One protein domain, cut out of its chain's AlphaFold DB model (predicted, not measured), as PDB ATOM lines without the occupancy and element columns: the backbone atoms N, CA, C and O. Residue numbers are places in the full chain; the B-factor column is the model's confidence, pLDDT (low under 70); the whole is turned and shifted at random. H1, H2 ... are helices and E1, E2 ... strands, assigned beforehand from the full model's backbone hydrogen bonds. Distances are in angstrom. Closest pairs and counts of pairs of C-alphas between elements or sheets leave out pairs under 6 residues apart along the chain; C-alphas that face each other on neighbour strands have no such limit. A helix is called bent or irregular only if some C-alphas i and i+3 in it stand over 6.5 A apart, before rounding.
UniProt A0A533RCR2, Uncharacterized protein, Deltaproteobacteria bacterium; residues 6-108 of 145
ATOM      1  N   CYS A   6      54.377  12.255 -35.684       89.69
ATOM      2  CA  CYS A   6      53.099  12.345 -34.998       89.69
ATOM      3  C   CYS A   6      51.968  12.156 -36.011       89.69
ATOM      4  O   CYS A   6      51.889  12.881 -37.006       89.69
ATOM      5  N   TYR A   7      51.088  11.187 -35.766       89.00
ATOM      6  CA  TYR A   7      49.989  10.805 -36.654       89.00
ATOM      7  C   TYR A   7      48.642  11.096 -36.001       89.00
ATOM      8  O   TYR A   7      48.362  10.599 -34.913       89.00
ATOM      9  N   TYR A   8      47.787  11.846 -36.690       91.44
ATOM     10  CA  TYR A   8      46.522  12.348 -36.160       91.44
ATOM     11  C   TYR A   8      45.339  11.573 -36.711       91.44
ATOM     12  O   TYR A   8      45.235  11.333 -37.918       91.44
ATOM     13  N   PHE A   9      44.399  11.249 -35.828       91.06
ATOM     14  CA  PHE A   9      43.217  10.474 -36.164       91.06
ATOM     15  C   PHE A   9      41.973  11.002 -35.449       91.06
ATOM     16  O   PHE A   9      41.998  11.315 -34.258       91.06
ATOM     17  N   ALA A  10      40.847  10.982 -36.157       92.50
ATOM     18  CA  ALA A  10      39.544  10.820 -35.529       92.50
ATOM     19  C   ALA A  10      39.303   9.317 -35.356       92.50
ATOM     20  O   ALA A  10      39.359   8.584 -36.338       92.50
ATOM     21  N   THR A  11      39.089   8.823 -34.143       89.50
ATOM     22  CA  THR A  11      39.056   7.381 -33.859       89.50
ATOM     23  C   THR A  11      37.668   6.896 -33.469       89.50
ATOM     24  O   THR A  11      36.820   7.660 -33.022       89.50
ATOM     25  N   ASN A  12      37.476   5.583 -33.579       87.69
ATOM     26  CA  ASN A  12      36.299   4.885 -33.062       87.69
ATOM     27  C   ASN A  12      36.586   4.175 -31.730       87.69
ATOM     28  O   ASN A  12      35.858   3.249 -31.353       87.69
ATOM     29  N   ASN A  13      37.680   4.524 -31.045       83.56
ATOM     30  CA  ASN A  13      38.028   3.901 -29.776       83.56
ATOM     31  C   ASN A  13      37.113   4.430 -28.653       83.56
ATOM     32  O   ASN A  13      36.550   5.512 -28.743       83.56
ATOM     33  N   ARG A  14      36.928   3.656 -27.581       86.25
ATOM     34  CA  ARG A  14      36.054   4.061 -26.465       86.25
ATOM     35  C   ARG A  14      36.645   5.201 -25.616       86.25
ATOM     36  O   ARG A  14      35.921   5.842 -24.862       86.25
ATOM     37  N   VAL A  15      37.952   5.435 -25.696       86.31
ATOM     38  CA  VAL A  15      38.679   6.376 -24.830       86.31
ATOM     39  C   VAL A  15      38.406   7.818 -25.255       86.31
ATOM     40  O   VAL A  15      38.068   8.670 -24.426       86.31
ATOM     41  N   SER A  16      38.535   8.093 -26.550       89.88
ATOM     42  CA  SER A  16      38.565   9.445 -27.083       89.88
ATOM     43  C   SER A  16      38.256   9.483 -28.584       89.88
ATOM     44  O   SER A  16      38.804   8.678 -29.342       89.88
ATOM     45  N   PRO A  17      37.440  10.444 -29.050       91.88
ATOM     46  CA  PRO A  17      37.165  10.603 -30.472       91.88
ATOM     47  C   PRO A  17      38.361  11.143 -31.259       91.88
ATOM     48  O   PRO A  17      38.411  10.929 -32.465       91.88
ATOM     49  N   PHE A  18      39.331  11.792 -30.612       93.19
ATOM     50  CA  PHE A  18      40.545  12.288 -31.262       93.19
ATOM     51  C   PHE A  18      41.789  11.747 -30.572       93.19
ATOM     52  O   PHE A  18      41.832  11.639 -29.340       93.19
ATOM     53  N   CYS A  19      42.782  11.390 -31.380       91.12
ATOM     54  CA  CYS A  19      44.039  10.838 -30.909       91.12
ATOM     55  C   CYS A  19      45.195  11.228 -31.829       91.12
ATOM     56  O   CYS A  19      45.043  11.259 -33.052       91.12
ATOM     57  N   MET A  20      46.349  11.465 -31.221       90.94
ATOM     58  CA  MET A  20      47.639  11.533 -31.885       90.94
ATOM     59  C   MET A  20      48.512  10.388 -31.391       90.94
ATOM     60  O   MET A  20      48.535  10.098 -30.197       90.94
ATOM     61  N   LEU A  21      49.231   9.755 -32.308       88.50
ATOM     62  CA  LEU A  21      50.179   8.683 -32.021       88.50
ATOM     63  C   LEU A  21      51.581   9.146 -32.394       88.50
ATOM     64  O   LEU A  21      51.773   9.642 -33.502       88.50
ATOM     65  N   ILE A  22      52.537   8.950 -31.493       88.00
ATOM     66  CA  ILE A  22      53.938   9.337 -31.668       88.00
ATOM     67  C   ILE A  22      54.758   8.070 -31.927       88.00
ATOM     68  O   ILE A  22      54.590   7.072 -31.218       88.00
ATOM     69  N   GLY A  23      55.634   8.093 -32.935       80.31
ATOM     70  CA  GLY A  23      56.599   7.018 -33.182       80.31
ATOM     71  C   GLY A  23      56.824   6.685 -34.654       80.31
ATOM     72  O   GLY A  23      56.485   7.447 -35.556       80.31
ATOM     73  N   ILE A  24      57.414   5.512 -34.890       65.12
ATOM     74  CA  ILE A  24      57.675   4.976 -36.229       65.12
ATOM     75  C   ILE A  24      56.473   4.120 -36.638       65.12
ATOM     76  O   ILE A  24      56.218   3.057 -36.073       65.12
ATOM     77  N   TRP A  25      55.705   4.592 -37.616       66.19
ATOM     78  CA  TRP A  25      54.604   3.830 -38.204       66.19
ATOM     79  C   TRP A  25      55.132   3.052 -39.410       66.19
ATOM     80  O   TRP A  25      55.446   3.692 -40.416       66.19
ATOM     81  N   PRO A  26      55.269   1.707 -39.353       50.66
ATOM     82  CA  PRO A  26      54.147   0.811 -39.701       50.66
ATOM     83  C   PRO A  26      54.182  -0.599 -39.018       50.66
ATOM     84  O   PRO A  26      55.226  -1.066 -38.605       50.66
ATOM     85  N   TYR A  27      53.045  -1.326 -38.962       46.19
ATOM     86  CA  TYR A  27      52.898  -2.799 -38.690       46.19
ATOM     87  C   TYR A  27      52.419  -3.332 -37.312       46.19
ATOM     88  O   TYR A  27      52.332  -4.542 -37.125       46.19
ATOM     89  N   GLY A  28      51.932  -2.508 -36.380       51.66
ATOM     90  CA  GLY A  28      51.236  -3.022 -35.181       51.66
ATOM     91  C   GLY A  28      49.749  -3.362 -35.417       51.66
ATOM     92  O   GLY A  28      48.907  -2.462 -35.426       51.66
ATOM     93  N   ALA A  29      49.379  -4.644 -35.554       53.81
ATOM     94  CA  ALA A  29      48.006  -5.087 -35.883       53.81
ATOM     95  C   ALA A  29      46.897  -4.599 -34.916       53.81
ATOM     96  O   ALA A  29      45.771  -4.330 -35.341       53.81
ATOM     97  N   ARG A  30      47.192  -4.442 -33.615       55.28
ATOM     98  CA  ARG A  30      46.202  -3.988 -32.613       55.28
ATOM     99  C   ARG A  30      45.907  -2.489 -32.688       55.28
ATOM    100  O   ARG A  30      44.745  -2.099 -32.598       55.28
ATOM    101  N   MET A  31      46.923  -1.655 -32.909       57.59
ATOM    102  CA  MET A  31      46.735  -0.201 -32.996       57.59
ATOM    103  C   MET A  31      46.141   0.206 -34.349       57.59
ATOM    104  O   MET A  31      45.306   1.112 -34.396       57.59
ATOM    105  N   ARG A  32      46.439  -0.557 -35.421       59.50
ATOM    106  CA  ARG A  32      45.670  -0.489 -36.672       59.50
ATOM    107  C   ARG A  32      44.182  -0.691 -36.408       59.50
ATOM    108  O   ARG A  32      43.408   0.173 -36.778       59.50
ATOM    109  N   LYS A  33      43.751  -1.749 -35.715       60.31
ATOM    110  CA  LYS A  33      42.309  -1.980 -35.485       60.31
ATOM    111  C   LYS A  33      41.597  -0.803 -34.801       60.31
ATOM    112  O   LYS A  33      40.461  -0.507 -35.155       60.31
ATOM    113  N   ALA A  34      42.252  -0.113 -33.867       59.44
ATOM    114  CA  ALA A  34      41.654   1.024 -33.163       59.44
ATOM    115  C   ALA A  34      41.687   2.341 -33.968       59.44
ATOM    116  O   ALA A  34      40.702   3.082 -33.956       59.44
ATOM    117  N   CYS A  35      42.787   2.626 -34.677       64.62
ATOM    118  CA  CYS A  35      42.987   3.897 -35.392       64.62
ATOM    119  C   CYS A  35      42.585   3.838 -36.879       64.62
ATOM    120  O   CYS A  35      42.040   4.810 -37.392       64.62
ATOM    121  N   VAL A  36      42.751   2.692 -37.558       58.00
ATOM    122  CA  VAL A  36      42.303   2.445 -38.953       58.00
ATOM    123  C   VAL A  36      40.786   2.368 -39.051       58.00
ATOM    124  O   VAL A  36      40.229   2.749 -40.071       58.00
ATOM    125  N   ALA A  37      40.094   1.940 -37.991       67.94
ATOM    126  CA  ALA A  37      38.636   2.031 -37.961       67.94
ATOM    127  C   ALA A  37      38.142   3.489 -38.003       67.94
ATOM    128  O   ALA A  37      36.965   3.718 -38.269       67.94
ATOM    129  N   GLY A  38      39.005   4.452 -37.671       78.88
ATOM    130  CA  GLY A  38      38.727   5.879 -37.696       78.88
ATOM    131  C   GLY A  38      39.089   6.548 -39.026       78.88
ATOM    132  O   GLY A  38      39.058   5.941 -40.094       78.88
ATOM    133  N   ARG A  39      39.445   7.830 -38.959       89.12
ATOM    134  CA  ARG A  39      39.870   8.645 -40.094       89.12
ATOM    135  C   ARG A  39      41.195   9.332 -39.797       89.12
ATOM    136  O   ARG A  39      41.304  10.065 -38.820       89.12
ATOM    137  N   PHE A  40      42.172   9.126 -40.672       89.69
ATOM    138  CA  PHE A  40      43.442   9.844 -40.636       89.69
ATOM    139  C   PHE A  40      43.243  11.320 -41.003       89.69
ATOM    140  O   PHE A  40      42.549  11.630 -41.974       89.69
ATOM    141  N   LEU A  41      43.843  12.211 -40.215       91.38
ATOM    142  CA  LEU A  41      43.736  13.662 -40.367       91.38
ATOM    143  C   LEU A  41      45.041  14.296 -40.859       91.38
ATOM    144  O   LEU A  41      44.996  15.335 -41.506       91.38
ATOM    145  N   GLY A  42      46.191  13.674 -40.598       90.81
ATOM    146  CA  GLY A  42      47.482  14.193 -41.043       90.81
ATOM    147  C   GLY A  42      48.652  13.631 -40.247       90.81
ATOM    148  O   GLY A  42      48.463  12.932 -39.250       90.81
ATOM    149  N   LYS A  43      49.868  13.938 -40.702       91.44
ATOM    150  CA  LYS A  43      51.106  13.645 -39.981       91.44
ATOM    151  C   LYS A  43      52.035  14.853 -39.991       91.44
ATOM    152  O   LYS A  43      52.001  15.630 -40.944       91.44
ATOM    153  N   ARG A  44      52.886  14.949 -38.977       91.44
ATOM    154  CA  ARG A  44      54.013  15.888 -38.909       91.44
ATOM    155  C   ARG A  44      55.200  15.239 -38.204       91.44
ATOM    156  O   ARG A  44      55.050  14.156 -37.642       91.44
ATOM    157  N   LEU A  45      56.344  15.913 -38.219       90.81
ATOM    158  CA  LEU A  45      57.483  15.548 -37.382       90.81
ATOM    159  C   LEU A  45      57.153  15.790 -35.906       90.81
ATOM    160  O   LEU A  45      56.421  16.731 -35.577       90.81
ATOM    161  N   ALA A  46      57.654  14.908 -35.046       89.38
ATOM    162  CA  ALA A  46      57.556  15.072 -33.603       89.38
ATOM    163  C   ALA A  46      58.471  16.211 -33.128       89.38
ATOM    164  O   ALA A  46      59.570  16.382 -33.655       89.38
ATOM    165  N   VAL A  47      58.012  16.976 -32.140       89.88
ATOM    166  CA  VAL A  47      58.843  17.963 -31.429       89.88
ATOM    167  C   VAL A  47      59.553  17.289 -30.255       89.88
ATOM    168  O   VAL A  47      59.172  16.188 -29.854       89.88
ATOM    169  N   GLN A  48      60.572  17.928 -29.676       89.19
ATOM    170  CA  GLN A  48      61.407  17.279 -28.657       89.19
ATOM    171  C   GLN A  48      60.596  16.768 -27.458       89.19
ATOM    172  O   GLN A  48      60.760  15.623 -27.054       89.19
ATOM    173  N   SER A  49      59.634  17.549 -26.964       88.56
ATOM    174  CA  SER A  49      58.774  17.143 -25.841       88.56
ATOM    175  C   SER A  49      57.948  15.876 -26.120       88.56
ATOM    176  O   SER A  49      57.635  15.111 -25.206       88.56
ATOM    177  N   GLU A  50      57.606  15.618 -27.383       89.94
ATOM    178  CA  GLU A  50      56.899  14.410 -27.816       89.94
ATOM    179  C   GLU A  50      57.843  13.217 -27.966       89.94
ATOM    180  O   GLU A  50      57.451  12.083 -27.684       89.94
ATOM    181  N   ILE A  51      59.083  13.470 -28.389       89.31
ATOM    182  CA  ILE A  51      60.149  12.465 -28.435       89.31
ATOM    183  C   ILE A  51      60.469  12.007 -27.009       89.31
ATOM    184  O   ILE A  51      60.428  10.809 -26.741       89.31
ATOM    185  N   ASP A  52      60.637  12.940 -26.070       89.88
ATOM    186  CA  ASP A  52      60.875  12.642 -24.654       89.88
ATOM    187  C   ASP A  52      59.726  11.811 -24.050       89.88
ATOM    188  O   ASP A  52      59.929  10.926 -23.212       89.88
ATOM    189  N   LEU A  53      58.484  12.083 -24.470       87.94
ATOM    190  CA  LEU A  53      57.315  11.298 -24.070       87.94
ATOM    191  C   LEU A  53      57.356   9.879 -24.653       87.94
ATOM    192  O   LEU A  53      56.972   8.922 -23.973       87.94
ATOM    193  N   LEU A  54      57.796   9.734 -25.903       86.62
ATOM    194  CA  LEU A  54      57.938   8.440 -26.557       86.62
ATOM    195  C   LEU A  54      59.020   7.587 -25.890       86.62
ATOM    196  O   LEU A  54      58.777   6.404 -25.672       86.62
ATOM    197  N   GLU A  55      60.160   8.172 -25.529       86.38
ATOM    198  CA  GLU A  55      61.274   7.475 -24.870       86.38
ATOM    199  C   GLU A  55      60.880   6.880 -23.513       86.38
ATOM    200  O   GLU A  55      61.338   5.801 -23.138       86.38
ATOM    201  N   LYS A  56      59.959   7.534 -22.796       84.31
ATOM    202  CA  LYS A  56      59.380   7.010 -21.546       84.31
ATOM    203  C   LYS A  56      58.387   5.865 -21.770       84.31
ATOM    204  O   LYS A  56      57.976   5.218 -20.807       84.31
ATOM    205  N   SER A  57      57.960   5.618 -23.009       75.62
ATOM    206  CA  SER A  57      56.998   4.574 -23.345       75.62
ATOM    207  C   SER A  57      57.685   3.343 -23.926       75.62
ATOM    208  O   SER A  57      58.469   3.410 -24.862       75.62
ATOM    209  N   THR A  58      57.303   2.164 -23.441       66.25
ATOM    210  CA  THR A  58      57.856   0.881 -23.906       66.25
ATOM    211  C   THR A  58      57.371   0.460 -25.296       66.25
ATOM    212  O   THR A  58      57.853  -0.538 -25.832       66.25
ATOM    213  N   ARG A  59      56.373   1.145 -25.878       66.81
ATOM    214  CA  ARG A  59      55.776   0.750 -27.172       66.81
ATOM    215  C   ARG A  59      55.370   1.919 -28.060       66.81
ATOM    216  O   ARG A  59      55.682   1.915 -29.243       66.81
ATOM    217  N   HIS A  60      54.564   2.836 -27.536       72.19
ATOM    218  CA  HIS A  60      54.029   3.991 -28.261       72.19
ATOM    219  C   HIS A  60      53.505   5.017 -27.264       72.19
ATOM    220  O   HIS A  60      52.991   4.652 -26.205       72.19
ATOM    221  N   ALA A  61      53.585   6.293 -27.619       84.12
ATOM    222  CA  ALA A  61      52.910   7.353 -26.890       84.12
ATOM    223  C   ALA A  61      51.666   7.799 -27.667       84.12
ATOM    224  O   ALA A  61      51.683   7.900 -28.898       84.12
ATOM    225  N   ALA A  62      50.570   8.013 -26.943       86.56
ATOM    226  CA  ALA A  62      49.304   8.459 -27.502       86.56
ATOM    227  C   ALA A  62      48.765   9.635 -26.690       86.56
ATOM    228  O   ALA A  62      48.643   9.536 -25.470       86.56
ATOM    229  N   ILE A  63      48.402  10.711 -27.379       89.88
ATOM    230  CA  ILE A  63      47.707  11.860 -26.793       89.88
ATOM    231  C   ILE A  63      46.248  11.803 -27.237       89.88
ATOM    232  O   ILE A  63      45.949  11.452 -28.382       89.88
ATOM    233  N   TYR A  64      45.327  12.090 -26.320       90.94
ATOM    234  CA  TYR A  64      43.889  11.949 -26.528       90.94
ATOM    235  C   TYR A  64      43.158  13.256 -26.224       90.94
ATOM    236  O   TYR A  64      43.369  13.844 -25.167       90.94
ATOM    237  N   TRP A  65      42.215  13.640 -27.089       94.25
ATOM    238  CA  TRP A  65      41.359  14.814 -26.877       94.25
ATOM    239  C   TRP A  65      39.875  14.487 -26.978       94.25
ATOM    240  O   TRP A  65      39.415  13.880 -27.947       94.25
ATOM    241  N   GLN A  66      39.101  14.962 -26.002       91.94
ATOM    242  CA  GLN A  66      37.655  14.740 -25.972       91.94
ATOM    243  C   GLN A  66      36.914  15.563 -27.021       91.94
ATOM    244  O   GLN A  66      35.923  15.099 -27.584       91.94
ATOM    245  N   THR A  67      37.406  16.765 -27.318       92.25
ATOM    246  CA  THR A  67      36.804  17.630 -28.327       92.25
ATOM    247  C   THR A  67      37.804  18.003 -29.411       92.25
ATOM    248  O   THR A  67      39.015  18.057 -29.194       92.25
ATOM    249  N   LEU A  68      37.272  18.299 -30.599       91.88
ATOM    250  CA  LEU A  68      38.070  18.810 -31.709       91.88
ATOM    251  C   LEU A  68      38.718  20.150 -31.337       91.88
ATOM    252  O   LEU A  68      39.842  20.427 -31.740       91.88
ATOM    253  N   ARG A  69      38.005  20.978 -30.562       92.56
ATOM    254  CA  ARG A  69      38.489  22.284 -30.113       92.56
ATOM    255  C   ARG A  69      39.744  22.140 -29.261       92.56
ATOM    256  O   ARG A  69      40.680  22.894 -29.491       92.56
ATOM    257  N   ASP A  70      39.767  21.189 -28.329       92.50
ATOM    258  CA  ASP A  70      40.924  20.972 -27.453       92.50
ATOM    259  C   ASP A  70      42.148  20.568 -28.274       92.50
ATOM    260  O   ASP A  70      43.198  21.194 -28.155       92.50
ATOM    261  N   MET A  71      41.966  19.615 -29.198       92.62
ATOM    262  CA  MET A  71      43.016  19.207 -30.133       92.62
ATOM    263  C   MET A  71      43.528  20.403 -30.942       92.62
ATOM    264  O   MET A  71      44.726  20.643 -31.001       92.62
ATOM    265  N   LEU A  72      42.643  21.195 -31.552       91.00
ATOM    266  CA  LEU A  72      43.051  22.339 -32.372       91.00
ATOM    267  C   LEU A  72      43.702  23.461 -31.549       91.00
ATOM    268  O   LEU A  72      44.614  24.121 -32.043       91.00
ATOM    269  N   ARG A  73      43.264  23.685 -30.305       89.25
ATOM    270  CA  ARG A  73      43.807  24.730 -29.427       89.25
ATOM    271  C   ARG A  73      45.278  24.490 -29.113       89.25
ATOM    272  O   ARG A  73      46.053  25.439 -29.180       89.25
ATOM    273  N   GLU A  74      45.650  23.248 -28.823       85.31
ATOM    274  CA  GLU A  74      47.039  22.862 -28.538       85.31
ATOM    275  C   GLU A  74      47.982  23.232 -29.695       85.31
ATOM    276  O   GLU A  74      49.063  23.768 -29.486       85.31
ATOM    277  N   HIS A  75      47.506  23.081 -30.932       81.75
ATOM    278  CA  HIS A  75      48.282  23.355 -32.144       81.75
ATOM    279  C   HIS A  75      48.232  24.820 -32.581       81.75
ATOM    280  O   HIS A  75      49.109  25.278 -33.304       81.75
ATOM    281  N   LYS A  76      47.200  25.563 -32.165       77.50
ATOM    282  CA  LYS A  76      47.080  27.001 -32.440       77.50
ATOM    283  C   LYS A  76      48.061  27.825 -31.601       77.50
ATOM    284  O   LYS A  76      48.470  28.893 -32.045       77.50
ATOM    285  N   LEU A  77      48.358  27.367 -30.385       78.50
ATOM    286  CA  LEU A  77      49.175  28.098 -29.413       78.50
ATOM    287  C   LEU A  77      50.673  27.789 -29.522       78.50
ATOM    288  O   LEU A  77      51.476  28.578 -29.043       78.50
ATOM    289  N   ALA A  78      51.043  26.671 -30.143       81.56
ATOM    290  CA  ALA A  78      52.434  26.291 -30.340       81.56
ATOM    291  C   ALA A  78      52.944  26.804 -31.694       81.56
ATOM    292  O   ALA A  78      52.511  26.329 -32.748       81.56
ATOM    293  N   ASP A  79      53.876  27.759 -31.671       80.19
ATOM    294  CA  ASP A  79      54.434  28.365 -32.890       80.19
ATOM    295  C   ASP A  79      55.080  27.323 -33.818       80.19
ATOM    296  O   ASP A  79      54.882  27.364 -35.032       80.19
ATOM    297  N   GLU A  80      55.750  26.322 -33.246       80.88
ATOM    298  CA  GLU A  80      56.346  25.191 -33.969       80.88
ATOM    299  C   GLU A  80      55.314  24.291 -34.681       80.88
ATOM    300  O   GLU A  80      55.637  23.618 -35.660       80.88
ATOM    301  N   LEU A  81      54.046  24.307 -34.251       81.75
ATOM    302  CA  LEU A  81      52.964  23.494 -34.830       81.75
ATOM    303  C   LEU A  81      52.108  24.267 -35.839       81.75
ATOM    304  O   LEU A  81      51.307  23.678 -36.577       81.75
ATOM    305  N   ARG A  82      52.299  25.584 -35.915       81.00
ATOM    306  CA  ARG A  82      51.546  26.493 -36.783       81.00
ATOM    307  C   ARG A  82      51.595  26.118 -38.272       81.00
ATOM    308  O   ARG A  82      50.538  26.190 -38.903       81.00
ATOM    309  N   PRO A  83      52.728  25.649 -38.843       84.94
ATOM    310  CA  PRO A  83      52.774  25.209 -40.242       84.94
ATOM    311  C   PRO A  83      51.860  24.011 -40.537       84.94
ATOM    312  O   PRO A  83      51.298  23.904 -41.625       84.94
ATOM    313  N   PHE A  84      51.667  23.117 -39.563       88.50
ATOM    314  CA  PHE A  84      50.788  21.953 -39.700       88.50
ATOM    315  C   PHE A  84      49.308  22.303 -39.484       88.50
ATOM    316  O   PHE A  84      48.420  21.674 -40.066       88.50
ATOM    317  N   TYR A  85      49.031  23.318 -38.664       90.12
ATOM    318  CA  TYR A  85      47.684  23.681 -38.228       90.12
ATOM    319  C   TYR A  85      46.709  23.958 -39.385       90.12
ATOM    320  O   TYR A  85      45.571  23.484 -39.362       90.12
ATOM    321  N   SER A  86      47.143  24.675 -40.426       89.12
ATOM    322  CA  SER A  86      46.305  24.975 -41.599       89.12
ATOM    323  C   SER A  86      45.911  23.706 -42.367       89.12
ATOM    324  O   SER A  86      44.739  23.514 -42.705       89.12
ATOM    325  N   GLY A  87      46.864  22.793 -42.574       91.88
ATOM    326  CA  GLY A  87      46.629  21.494 -43.203       91.88
ATOM    327  C   GLY A  87      45.691  20.611 -42.379       91.88
ATOM    328  O   GLY A  87      44.783  19.983 -42.932       91.88
ATOM    329  N   LEU A  88      45.851  20.623 -41.053       93.12
ATOM    330  CA  LEU A  88      44.971  19.919 -40.125       93.12
ATOM    331  C   LEU A  88      43.534  20.459 -40.191       93.12
ATOM    332  O   LEU A  88      42.596  19.670 -40.295       93.12
ATOM    333  N   LEU A  89      43.342  21.784 -40.209       93.44
ATOM    334  CA  LEU A  89      42.021  22.404 -40.379       93.44
ATOM    335  C   LEU A  89      41.363  22.008 -41.705       93.44
ATOM    336  O   LEU A  89      40.194  21.615 -41.724       93.44
ATOM    337  N   ALA A  90      42.110  22.049 -42.811       93.12
ATOM    338  CA  ALA A  90      41.601  21.649 -44.120       93.12
ATOM    339  C   ALA A  90      41.221  20.158 -44.158       93.12
ATOM    340  O   ALA A  90      40.201  19.770 -44.737       93.12
ATOM    341  N   ALA A  91      42.016  19.292 -43.525       93.88
ATOM    342  CA  ALA A  91      41.694  17.877 -43.383       93.88
ATOM    343  C   ALA A  91      40.445  17.652 -42.521       93.88
ATOM    344  O   ALA A  91      39.604  16.824 -42.878       93.88
ATOM    345  N   VAL A  92      40.285  18.399 -41.429       94.06
ATOM    346  CA  VAL A  92      39.089  18.351 -40.581       94.06
ATOM    347  C   VAL A  92      37.846  18.756 -41.369       94.06
ATOM    348  O   VAL A  92      36.866  18.014 -41.354       94.06
ATOM    349  N   GLY A  93      37.901  19.865 -42.112       94.25
ATOM    350  CA  GLY A  93      36.791  20.330 -42.947       94.25
ATOM    351  C   GLY A  93      36.359  19.282 -43.975       94.25
ATOM    352  O   GLY A  93      35.194  18.892 -44.013       94.25
ATOM    353  N   ARG A  94      37.316  18.728 -44.733       94.62
ATOM    354  CA  ARG A  94      37.051  17.673 -45.732       94.62
ATOM    355  C   ARG A  94      36.466  16.394 -45.132       94.62
ATOM    356  O   ARG A  94      35.720  15.686 -45.801       94.62
ATOM    357  N   ASN A  95      36.811  16.068 -43.888       93.12
ATOM    358  CA  ASN A  95      36.409  14.820 -43.238       93.12
ATOM    359  C   ASN A  95      35.305  15.000 -42.188       93.12
ATOM    360  O   ASN A  95      35.010  14.056 -41.449       93.12
ATOM    361  N   TRP A  96      34.676  16.174 -42.123       93.94
ATOM    362  CA  TRP A  96      33.747  16.537 -41.055       93.94
ATOM    363  C   TRP A  96      32.596  15.538 -40.832       93.94
ATOM    364  O   TRP A  96      32.375  15.146 -39.681       93.94
ATOM    365  N   PRO A  97      31.918  15.014 -41.877       93.69
ATOM    366  CA  PRO A  97      30.878  14.001 -41.684       93.69
ATOM    367  C   PRO A  97      31.407  12.718 -41.024       93.69
ATOM    368  O   PRO A  97      30.765  12.142 -40.147       93.69
ATOM    369  N   SER A  98      32.610  12.277 -41.402       91.19
ATOM    370  CA  SER A  98      33.251  11.101 -40.805       91.19
ATOM    371  C   SER A  98      33.678  11.349 -39.361       91.19
ATOM    372  O   SER A  98      33.522  10.457 -38.531       91.19
ATOM    373  N   ILE A  99      34.156  12.554 -39.047       93.25
ATOM    374  CA  ILE A  99      34.511  12.955 -37.680       93.25
ATOM    375  C   ILE A  99      33.280  12.903 -36.771       93.25
ATOM    376  O   ILE A  99      33.338  12.266 -35.720       93.25
ATOM    377  N   LYS A 100      32.150  13.481 -37.199       94.19
ATOM    378  CA  LYS A 100      30.889  13.425 -36.440       94.19
ATOM    379  C   LYS A 100      30.441  11.989 -36.166       94.19
ATOM    380  O   LYS A 100      30.065  11.667 -35.041       94.19
ATOM    381  N   ARG A 101      30.532  11.105 -37.167       92.38
ATOM    382  CA  ARG A 101      30.232   9.672 -36.987       92.38
ATOM    383  C   ARG A 101      31.149   9.011 -35.963       92.38
ATOM    384  O   ARG A 101      30.669   8.236 -35.141       92.38
ATOM    385  N   CYS A 102      32.444   9.325 -35.994       91.00
ATOM    386  CA  CYS A 102      33.394   8.807 -35.013       91.00
ATOM    387  C   CYS A 102      33.032   9.270 -33.599       91.00
ATOM    388  O   CYS A 102      32.914   8.448 -32.695       91.00
ATOM    389  N   GLN A 103      32.756  10.566 -33.422       92.69
ATOM    390  CA  GLN A 103      32.338  11.134 -32.139       92.69
ATOM    391  C   GLN A 103      31.082  10.463 -31.578       92.69
ATOM    392  O   GLN A 103      31.081  10.067 -30.413       92.69
ATOM    393  N   ALA A 104      30.049  10.281 -32.405       93.00
ATOM    394  CA  ALA A 104      28.820   9.600 -32.000       93.00
ATOM    395  C   ALA A 104      29.097   8.160 -31.532       93.00
ATOM    396  O   ALA A 104      28.665   7.767 -30.450       93.00
ATOM    397  N   ARG A 105      29.909   7.406 -32.284       91.94
ATOM    398  CA  ARG A 105      30.325   6.042 -31.911       91.94
ATOM    399  C   ARG A 105      31.111   5.989 -30.607       91.94
ATOM    400  O   ARG A 105      30.948   5.054 -29.827       91.94
ATOM    401  N   VAL A 106      32.001   6.950 -30.368       91.44
ATOM    402  CA  VAL A 106      32.741   7.011 -29.102       91.44
ATOM    403  C   VAL A 106      31.790   7.303 -27.943       91.44
ATOM    404  O   VAL A 106      31.893   6.642 -26.910       91.44
ATOM    405  N   ALA A 107      30.853   8.238 -28.113       92.06
ATOM    406  CA  ALA A 107      29.855   8.561 -27.096       92.06
ATOM    407  C   ALA A 107      28.986   7.344 -26.739       92.06
ATOM    408  O   ALA A 107      28.844   7.028 -25.560       92.06
ATOM    409  N   GLU A 108      28.510   6.606 -27.744       93.44
ATOM    410  CA  GLU A 108      27.766   5.349 -27.577       93.44
ATOM    411  C   GLU A 108      28.576   4.297 -26.800       93.44
ATOM    412  O   GLU A 108      28.107   3.711 -25.825       93.44
TER     413      GLU A 108
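This is residues 6 to 108 of the 145 residues of an uncharacterized protein of Deltaproteobacteria bacterium (UniProt A0A533RCR2). A twisted sheet of four strands has the helical hairpin H3 and H4 covering one face, with H2 across one end of the strands and H5 at the other end. H1 only grazes the sheet, with residues 31 to 35. The printed part has 103 residues, with E1, E2, H1, E3, H2, E4, H3, H4 and H5 in chain order; the sheet's order is E3, E1, E2, E4, all antiparallel. The class is mixed, helices and strands. The whole is compact, with a radius of gyration of the C-alphas of 13.2 A and spans of 34 by 32 by 20 A.

E1, residues 6 to 10, begins at C-alpha 6 (53.099, 12.345, -34.998) and is 13.7 A long. E2 is residues 18 to 23, 17.0 A, and H1 is residues 29 to 35, 10.3 A. E3, residues 39 to 45, is 19.1 A long. H2 is residues 48 to 55, 10.5 A, and E4 is residues 61 to 65, 13.8 A. H3 is residues 68 to 77, 14.7 A. H4, residues 79 to 94, is 24.1 A long; it has a kink of 36 degrees near residue 86 and is irregular, with C-alphas 80 and 83 7.2 A apart. H5, residues 96 to 108, is 18.5 A long and ends at C-alpha 108 (27.766, 5.349, -27.577).

E1 and E2 form a hairpin, with N 7 and O 21 at 2.8 A. E3 and E1 have N 8 and O 42 at 2.9 A; E2 and E4 have N 20 and O 63 at 2.9 A. E2, H1 and E3 make a split strand-helix-strand unit, its two strands running the same way with E1 between them, and its crossover is right-handed. H2, H3 and H4 are on one face of the sheet, making two layers, helices over strands. H4 is over E3 and along the strands, height 9.3 A; the closest C-alphas, of Leu 41 and Ala 91, are 5.6 A apart. With residues 81 to 85 alone, H4 touches H3 at a shallow tilt of 30 degrees, opposite ways; the C-alphas of His 75 and Leu 81 are closest, 5.4 A. H5 is on the same face; its closest C-alpha pair with E1 is Ala 10 and Ile 99, 5.9 A. Every O i to N i+4 pair is within hydrogen-bond range in H1, H2 and H5, against 5 of 6 in H3 and 8 of 12 in H4.

The C-alphas of Gln 48 and Glu 108, the two farthest apart, are 35.7 A apart. The printed part has no cut, and no link is long. The mean pLDDT of the printed part is 84.4; residues 24 to 37 and 58 to 59 are under 70.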